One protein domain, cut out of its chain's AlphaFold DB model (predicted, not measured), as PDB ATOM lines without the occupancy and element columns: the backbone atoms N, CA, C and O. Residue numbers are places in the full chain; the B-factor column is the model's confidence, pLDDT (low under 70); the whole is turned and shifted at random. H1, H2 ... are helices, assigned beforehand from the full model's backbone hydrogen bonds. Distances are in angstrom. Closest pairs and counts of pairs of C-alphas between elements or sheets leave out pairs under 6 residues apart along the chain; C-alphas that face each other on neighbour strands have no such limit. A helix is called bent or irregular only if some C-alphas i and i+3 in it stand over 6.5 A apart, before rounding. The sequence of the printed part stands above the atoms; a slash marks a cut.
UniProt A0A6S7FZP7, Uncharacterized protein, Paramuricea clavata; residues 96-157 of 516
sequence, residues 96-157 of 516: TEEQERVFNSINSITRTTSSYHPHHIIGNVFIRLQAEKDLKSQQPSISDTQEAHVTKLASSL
ATOM      1  N   THR A  96      26.988   4.276  29.307       67.12
ATOM      2  CA  THR A  96      27.449   3.971  27.942       67.12
ATOM      3  C   THR A  96      26.396   4.233  26.865       67.12
ATOM      4  O   THR A  96      26.700   4.119  25.678       67.12
ATOM      5  N   GLU A  97      25.156   4.553  27.253       66.19
ATOM      6  CA  GLU A  97      24.036   4.749  26.328       66.19
ATOM      7  C   GLU A  97      24.318   5.890  25.336       66.19
ATOM      8  O   GLU A  97      24.034   5.771  24.144       66.19
ATOM      9  N   GLU A  98      24.924   6.985  25.800       64.06
ATOM     10  CA  GLU A  98      25.282   8.112  24.934       64.06
ATOM     11  C   GLU A  98      26.433   7.758  23.983       64.06
ATOM     12  O   GLU A  98      26.397   8.110  22.807       64.06
ATOM     13  N   GLN A  99      27.424   6.991  24.438       66.88
ATOM     14  CA  GLN A  99      28.536   6.521  23.611       66.88
ATOM     15  C   GLN A  99      28.016   5.582  22.519       66.88
ATOM     16  O   GLN A  99      28.372   5.753  21.356       66.88
ATOM     17  N   GLU A 100      27.129   4.639  22.850       70.75
ATOM     18  CA  GLU A 100      26.497   3.748  21.869       70.75
ATOM     19  C   GLU A 100      25.686   4.539  20.831       70.75
ATOM     20  O   GLU A 100      25.758   4.270  19.630       70.75
ATOM     21  N   ARG A 101      24.966   5.583  21.259       69.62
ATOM     22  CA  ARG A 101      24.262   6.499  20.347       69.62
ATOM     23  C   ARG A 101      25.227   7.260  19.438       69.62
ATOM     24  O   ARG A 101      24.956   7.369  18.241       69.62
ATOM     25  N   VAL A 102      26.352   7.742  19.966       69.56
ATOM     26  CA  VAL A 102      27.406   8.394  19.171       69.56
ATOM     27  C   VAL A 102      27.986   7.413  18.152       69.56
ATOM     28  O   VAL A 102      28.084   7.764  16.978       69.56
ATOM     29  N   PHE A 103      28.277   6.169  18.536       74.12
ATOM     30  CA  PHE A 103      28.734   5.132  17.605       74.12
ATOM     31  C   PHE A 103      27.698   4.819  16.522       74.12
ATOM     32  O   PHE A 103      28.048   4.716  15.347       74.12
ATOM     33  N   ASN A 104      26.415   4.743  16.874       76.12
ATOM     34  CA  ASN A 104      25.338   4.571  15.899       76.12
ATOM     35  C   ASN A 104      25.233   5.764  14.934       76.12
ATOM     36  O   ASN A 104      25.006   5.570  13.736       76.12
ATOM     37  N   SER A 105      25.453   6.989  15.422       72.94
ATOM     38  CA  SER A 105      25.534   8.186  14.578       72.94
ATOM     39  C   SER A 105      26.732   8.111  13.627       72.94
ATOM     40  O   SER A 105      26.563   8.293  12.423       72.94
ATOM     41  N   ILE A 106      27.915   7.734  14.123       74.38
ATOM     42  CA  ILE A 106      29.122   7.520  13.309       74.38
ATOM     43  C   ILE A 106      28.871   6.457  12.232       74.38
ATOM     44  O   ILE A 106      29.134   6.707  11.060       74.38
ATOM     45  N   ASN A 107      28.283   5.312  12.588       76.69
ATOM     46  CA  ASN A 107      27.919   4.263  11.632       76.69
ATOM     47  C   ASN A 107      26.958   4.779  10.554       76.69
ATOM     48  O   ASN A 107      27.124   4.486   9.368       76.69
ATOM     49  N   SER A 108      25.963   5.577  10.948       76.06
ATOM     50  CA  SER A 108      25.040   6.215  10.011       76.06
ATOM     51  C   SER A 108      25.772   7.168   9.063       76.06
ATOM     52  O   SER A 108      25.587   7.067   7.850       76.06
ATOM     53  N   ILE A 109      26.651   8.031   9.584       70.25
ATOM     54  CA  ILE A 109      27.479   8.974   8.813       70.25
ATOM     55  C   ILE A 109      28.348   8.225   7.804       70.25
ATOM     56  O   ILE A 109      28.354   8.591   6.627       70.25
ATOM     57  N   THR A 110      29.018   7.154   8.231       71.56
ATOM     58  CA  THR A 110      29.836   6.308   7.355       71.56
ATOM     59  C   THR A 110      29.001   5.709   6.219       71.56
ATOM     60  O   THR A 110      29.418   5.693   5.062       71.56
ATOM     61  N   ARG A 111      27.771   5.271   6.510       74.31
ATOM     62  CA  ARG A 111      26.873   4.720   5.483       74.31
ATOM     63  C   ARG A 111      26.305   5.775   4.534       74.31
ATOM     64  O   ARG A 111      26.101   5.467   3.366       74.31
ATOM     65  N   THR A 112      26.010   6.985   5.015       73.44
ATOM     66  CA  THR A 112      25.291   8.006   4.222       73.44
ATOM     67  C   THR A 112      26.179   9.034   3.539       73.44
ATOM     68  O   THR A 112      25.785   9.556   2.502       73.44
ATOM     69  N   THR A 113      27.338   9.368   4.105       69.19
ATOM     70  CA  THR A 113      28.115  10.544   3.665       69.19
ATOM     71  C   THR A 113      29.537  10.229   3.234       69.19
ATOM     72  O   THR A 113      30.110  10.998   2.469       69.19
ATOM     73  N   SER A 114      30.125   9.127   3.708       62.62
ATOM     74  CA  SER A 114      31.497   8.779   3.336       62.62
ATOM     75  C   SER A 114      31.577   7.811   2.157       62.62
ATOM     76  O   SER A 114      32.683   7.535   1.714       62.62
ATOM     77  N   SER A 115      30.455   7.284   1.641       67.75
ATOM     78  CA  SER A 115      30.431   6.262   0.574       67.75
ATOM     79  C   SER A 115      31.421   5.113   0.830       67.75
ATOM     80  O   SER A 115      32.105   4.665  -0.081       67.75
ATOM     81  N   TYR A 116      31.544   4.677   2.093       65.00
ATOM     82  CA  TYR A 116      32.519   3.672   2.560       65.00
ATOM     83  C   TYR A 116      34.005   4.035   2.401       65.00
ATOM     84  O   TYR A 116      34.870   3.199   2.641       65.00
ATOM     85  N   HIS A 117      34.336   5.284   2.078       75.81
ATOM     86  CA  HIS A 117      35.713   5.745   2.020       75.81
ATOM     87  C   HIS A 117      36.254   6.120   3.410       75.81
ATOM     88  O   HIS A 117      35.777   7.096   4.000       75.81
ATOM     89  N   PRO A 118      37.295   5.431   3.920       70.31
ATOM     90  CA  PRO A 118      37.797   5.647   5.281       70.31
ATOM     91  C   PRO A 118      38.280   7.078   5.552       70.31
ATOM     92  O   PRO A 118      38.094   7.602   6.647       70.31
ATOM     93  N   HIS A 119      38.838   7.742   4.535       77.81
ATOM     94  CA  HIS A 119      39.373   9.103   4.639       77.81
ATOM     95  C   HIS A 119      38.299  10.178   4.879       77.81
ATOM     96  O   HIS A 119      38.600  11.230   5.435       77.81
ATOM     97  N   HIS A 120      37.039   9.913   4.519       77.06
ATOM     98  CA  HIS A 120      35.925  10.841   4.735       77.06
ATOM     99  C   HIS A 120      35.195  10.612   6.061       77.06
ATOM    100  O   HIS A 120      34.440  11.479   6.495       77.06
ATOM    101  N   ILE A 121      35.423   9.477   6.728       75.00
ATOM    102  CA  ILE A 121      34.714   9.124   7.964       75.00
ATOM    103  C   ILE A 121      35.047  10.131   9.063       75.00
ATOM    104  O   ILE A 121      34.156  10.783   9.599       75.00
ATOM    105  N   ILE A 122      36.336  10.304   9.362       79.19
ATOM    106  CA  ILE A 122      36.786  11.153  10.471       79.19
ATOM    107  C   ILE A 122      36.396  12.619  10.228       79.19
ATOM    108  O   ILE A 122      35.828  13.258  11.112       79.19
ATOM    109  N   GLY A 123      36.634  13.137   9.018       80.94
ATOM    110  CA  GLY A 123      36.287  14.515   8.655       80.94
ATOM    111  C   GLY A 123      34.788  14.799   8.767       80.94
ATOM    112  O   GLY A 123      34.391  15.769   9.412       80.94
ATOM    113  N   ASN A 124      33.943  13.920   8.219       79.00
ATOM    114  CA  ASN A 124      32.490  14.089   8.273       79.00
ATOM    115  C   ASN A 124      31.947  13.959   9.701       79.00
ATOM    116  O   ASN A 124      31.032  14.694  10.074       79.00
ATOM    117  N   VAL A 125      32.521  13.063  10.513       77.50
ATOM    118  CA  VAL A 125      32.180  12.939  11.936       77.50
ATOM    119  C   VAL A 125      32.504  14.231  12.679       77.50
ATOM    120  O   VAL A 125      31.634  14.747  13.373       77.50
ATOM    121  N   PHE A 126      33.696  14.808  12.503       80.94
ATOM    122  CA  PHE A 126      34.052  16.065  13.172       80.94
ATOM    123  C   PHE A 126      33.186  17.242  12.728       80.94
ATOM    124  O   PHE A 126      32.705  17.982  13.583       80.94
ATOM    125  N   ILE A 127      32.938  17.397  11.423       82.62
ATOM    126  CA  ILE A 127      32.067  18.463  10.903       82.62
ATOM    127  C   ILE A 127      30.669  18.341  11.507       82.62
ATOM    128  O   ILE A 127      30.091  19.337  11.934       82.62
ATOM    129  N   ARG A 128      30.131  17.121  11.585       74.94
ATOM    130  CA  ARG A 128      28.791  16.890  12.118       74.94
ATOM    131  C   ARG A 128      28.726  17.024  13.632       74.94
ATOM    132  O   ARG A 128      27.786  17.641  14.103       74.94
ATOM    133  N   LEU A 129      29.717  16.545  14.384       74.56
ATOM    134  CA  LEU A 129      29.799  16.766  15.833       74.56
ATOM    135  C   LEU A 129      29.954  18.251  16.170       74.56
ATOM    136  O   LEU A 129      29.354  18.723  17.130       74.56
ATOM    137  N   GLN A 130      30.727  18.997  15.377       78.44
ATOM    138  CA  GLN A 130      30.867  20.443  15.529       78.44
ATOM    139  C   GLN A 130      29.549  21.152  15.202       78.44
ATOM    140  O   GLN A 130      29.068  21.935  16.014       78.44
ATOM    141  N   ALA A 131      28.907  20.805  14.083       77.00
ATOM    142  CA  ALA A 131      27.593  21.332  13.727       77.00
ATOM    143  C   ALA A 131      26.528  20.976  14.775       77.00
ATOM    144  O   ALA A 131      25.725  21.825  15.133       77.00
ATOM    145  N   GLU A 132      26.535  19.753  15.306       71.88
ATOM    146  CA  GLU A 132      25.661  19.311  16.394       71.88
ATOM    147  C   GLU A 132      25.966  20.047  17.691       71.88
ATOM    148  O   GLU A 132      25.037  20.365  18.412       71.88
ATOM    149  N   LYS A 133      27.225  20.357  18.007       71.06
ATOM    150  CA  LYS A 133      27.584  21.180  19.169       71.06
ATOM    151  C   LYS A 133      27.070  22.611  19.014       71.06
ATOM    152  O   LYS A 133      26.511  23.163  19.960       71.06
ATOM    153  N   ASP A 134      27.197  23.173  17.819       73.56
ATOM    154  CA  ASP A 134      26.723  24.520  17.504       73.56
ATOM    155  C   ASP A 134      25.179  24.566  17.462       73.56
ATOM    156  O   ASP A 134      24.572  25.516  17.955       73.56
ATOM    157  N   LEU A 135      24.524  23.496  16.991       66.50
ATOM    158  CA  LEU A 135      23.065  23.295  16.995       66.50
ATOM    159  C   LEU A 135      22.504  22.833  18.349       66.50
ATOM    160  O   LEU A 135      21.331  23.072  18.618       66.50
ATOM    161  N   LYS A 136      23.299  22.212  19.229       55.47
ATOM    162  CA  LYS A 136      22.929  21.855  20.615       55.47
ATOM    163  C   LYS A 136      22.632  23.097  21.451       55.47
ATOM    164  O   LYS A 136      21.901  23.003  22.429       55.47
ATOM    165  N   SER A 137      23.085  24.277  21.017       54.44
ATOM    166  CA  SER A 137      22.572  25.556  21.528       54.44
ATOM    167  C   SER A 137      21.053  25.736  21.315       54.44
ATOM    168  O   SER A 137      20.442  26.580  21.964       54.44
ATOM    169  N   GLN A 138      20.430  24.929  20.444       54.34
ATOM    170  CA  GLN A 138      19.015  24.987  20.060       54.34
ATOM    171  C   GLN A 138      18.205  23.724  20.430       54.34
ATOM    172  O   GLN A 138      16.981  23.828  20.514       54.34
ATOM    173  N   GLN A 139      18.826  22.556  20.680       58.41
ATOM    174  CA  GLN A 139      18.126  21.350  21.171       58.41
ATOM    175  C   GLN A 139      18.942  20.539  22.203       58.41
ATOM    176  O   GLN A 139      20.090  20.191  21.922       58.41
ATOM    177  N   PRO A 140      18.349  20.191  23.366       62.81
ATOM    178  CA  PRO A 140      19.011  19.395  24.401       62.81
ATOM    179  C   PRO A 140      19.213  17.937  23.962       62.81
ATOM    180  O   PRO A 140      18.377  17.369  23.255       62.81
ATOM    181  N   SER A 141      20.308  17.316  24.407       67.12
ATOM    182  CA  SER A 141      20.554  15.881  24.222       67.12
ATOM    183  C   SER A 141      19.636  15.021  25.099       67.12
ATOM    184  O   SER A 141      18.950  15.519  25.994       67.12
ATOM    185  N   ILE A 142      19.608  13.708  24.855       67.50
ATOM    186  CA  ILE A 142      18.796  12.785  25.659       67.50
ATOM    187  C   ILE A 142      19.302  12.763  27.101       67.50
ATOM    188  O   ILE A 142      18.481  12.923  28.003       67.50
ATOM    189  N   SER A 143      20.615  12.677  27.323       67.25
ATOM    190  CA  SER A 143      21.222  12.867  28.646       67.25
ATOM    191  C   SER A 143      20.776  14.172  29.310       67.25
ATOM    192  O   SER A 143      20.317  14.132  30.448       67.25
ATOM    193  N   ASP A 144      20.785  15.302  28.591       73.12
ATOM    194  CA  ASP A 144      20.326  16.586  29.149       73.12
ATOM    195  C   ASP A 144      18.840  16.527  29.541       73.12
ATOM    196  O   ASP A 144      18.427  17.063  30.569       73.12
ATOM    197  N   THR A 145      18.002  15.843  28.750       76.75
ATOM    198  CA  THR A 145      16.584  15.653  29.095       76.75
ATOM    199  C   THR A 145      16.375  14.702  30.275       76.75
ATOM    200  O   THR A 145      15.468  14.934  31.080       76.75
ATOM    201  N   GLN A 146      17.195  13.654  30.405       74.50
ATOM    202  CA  GLN A 146      17.166  12.721  31.532       74.50
ATOM    203  C   GLN A 146      17.611  13.426  32.817       74.50
ATOM    204  O   GLN A 146      16.888  13.377  33.812       74.50
ATOM    205  N   GLU A 147      18.724  14.158  32.777       77.88
ATOM    206  CA  GLU A 147      19.230  14.965  33.887       77.88
ATOM    207  C   GLU A 147      18.217  16.041  34.290       77.88
ATOM    208  O   GLU A 147      17.890  16.175  35.469       77.88
ATOM    209  N   ALA A 148      17.623  16.753  33.326       81.56
ATOM    210  CA  ALA A 148      16.569  17.724  33.606       81.56
ATOM    211  C   ALA A 148      15.339  17.070  34.255       81.56
ATOM    212  O   ALA A 148      14.707  17.658  35.138       81.56
ATOM    213  N   HIS A 149      14.987  15.846  33.852       83.25
ATOM    214  CA  HIS A 149      13.889  15.105  34.464       83.25
ATOM    215  C   HIS A 149      14.221  14.671  35.898       83.25
ATOM    216  O   HIS A 149      13.395  14.872  36.790       83.25
ATOM    217  N   VAL A 150      15.418  14.130  36.137       85.00
ATOM    218  CA  VAL A 150      15.897  13.753  37.476       85.00
ATOM    219  C   VAL A 150      15.978  14.985  38.374       85.00
ATOM    220  O   VAL A 150      15.393  14.984  39.452       85.00
ATOM    221  N   THR A 151      16.563  16.082  37.897       84.25
ATOM    222  CA  THR A 151      16.644  17.364  38.616       84.25
ATOM    223  C   THR A 151      15.256  17.889  38.967       84.25
ATOM    224  O   THR A 151      15.006  18.338  40.086       84.25
ATOM    225  N   LYS A 152      14.292  17.787  38.047       85.75
ATOM    226  CA  LYS A 152      12.898  18.168  38.308       85.75
ATOM    227  C   LYS A 152      12.222  17.266  39.347       85.75
ATOM    228  O   LYS A 152      11.330  17.716  40.065       85.75
ATOM    229  N   LEU A 153      12.583  15.984  39.406       83.62
ATOM    230  CA  LEU A 153      12.095  15.074  40.443       83.62
ATOM    231  C   LEU A 153      12.723  15.409  41.797       83.62
ATOM    232  O   LEU A 153      11.979  15.597  42.758       83.62
ATOM    233  N   ALA A 154      14.044  15.550  41.849       84.69
ATOM    234  CA  ALA A 154      14.795  15.862  43.055       84.69
ATOM    235  C   ALA A 154      14.389  17.213  43.657       84.69
ATOM    236  O   ALA A 154      14.027  17.271  44.824       84.69
ATOM    237  N   SER A 155      14.306  18.270  42.842       84.69
ATOM    238  CA  SER A 155      13.846  19.606  43.273       84.69
ATOM    239  C   SER A 155      12.398  19.643  43.751       84.69
ATOM    240  O   SER A 155      11.991  20.602  44.404       84.69
ATOM    241  N   SER A 156      11.596  18.623  43.422       81.94
ATOM    242  CA  SER A 156      10.276  18.503  44.024       81.94
ATOM    243  C   SER A 156      10.367  18.000  45.464       81.94
ATOM    244  O   SER A 156       9.593  18.455  46.294       81.94
ATOM    245  N   LEU A 157      11.306  17.122  45.806       81.19
ATOM    246  CA  LEU A 157      11.395  16.570  47.154       81.19
ATOM    247  C   LEU A 157      11.824  17.616  48.198       81.19
ATOM    248  O   LEU A 157      12.494  18.592  47.856       81.19
TER     249      LEU A 157
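AT A GLANCE: This is residues 96 to 157 of the 516 residues of an uncharacterized protein of Paramuricea clavata (UniProt A0A6S7FZP7). Two helices, H1 and H2, make a V that is closed at the link of residues 113 to 117, and a third helix, H3, points away from the open end of the V as an arm. H3 begins near the start of H1, its residues 149 to 154 and the tail to 157 stick out free, and this arm makes much of the length. The printed part has 62 residues with three named helices in the order H1, H2, H3 and no named strand; the class is all helix. It is only just loose, close to extended, with a radius of gyration of the C-alphas of 15.4 A and spans of 52 by 22 by 13 A.

HOW THE PARTS SIT: Begin with H1, residues 97 to 112, and look at its residues 106 to 110, which alone touch residues 121 to 125 of H2, residues 118 to 136. The closest C-alphas there are those of Thr 110 and Ile 121, 5.7 A apart. The two helices run opposite ways at a steep tilt of 55 degrees. Go on to H3, residues 142 to 154, which is close to H1 but not clearly touching: the closest C-alphas, of Glu 98 and Ser 143, are 7.3 A apart. H1 and H3 run opposite ways at a shallow tilt of 23 degrees. H2 and H3 are apart. In H1 and H3 every O i to N i+4 pair is within hydrogen-bond range; in H2 13 of 15 are.

IN THESE COORDINATES: Find C-alpha 97 at (24.036, 4.749, 26.328); from there H1 runs 22.4 A to C-alpha 112. H2 starts at C-alpha 118, (37.797, 5.647, 5.281), and is 26.8 A long; it is irregular, but only just: C-alphas 119 and 122 are 6.7 A apart. H3 runs 18.1 A to C-alpha 154 at (14.795, 15.862, 43.055).

THE WHOLE: The two C-alphas farthest apart are those of His 117 and Leu 157, at 52.4 A. The printed part has no cut, and both links are tight. Mean pLDDT of the printed part is 73.4; look for values under 70 at residues 96 to 99, 101 to 102, 113 to 116 and 135 to 143 of this model.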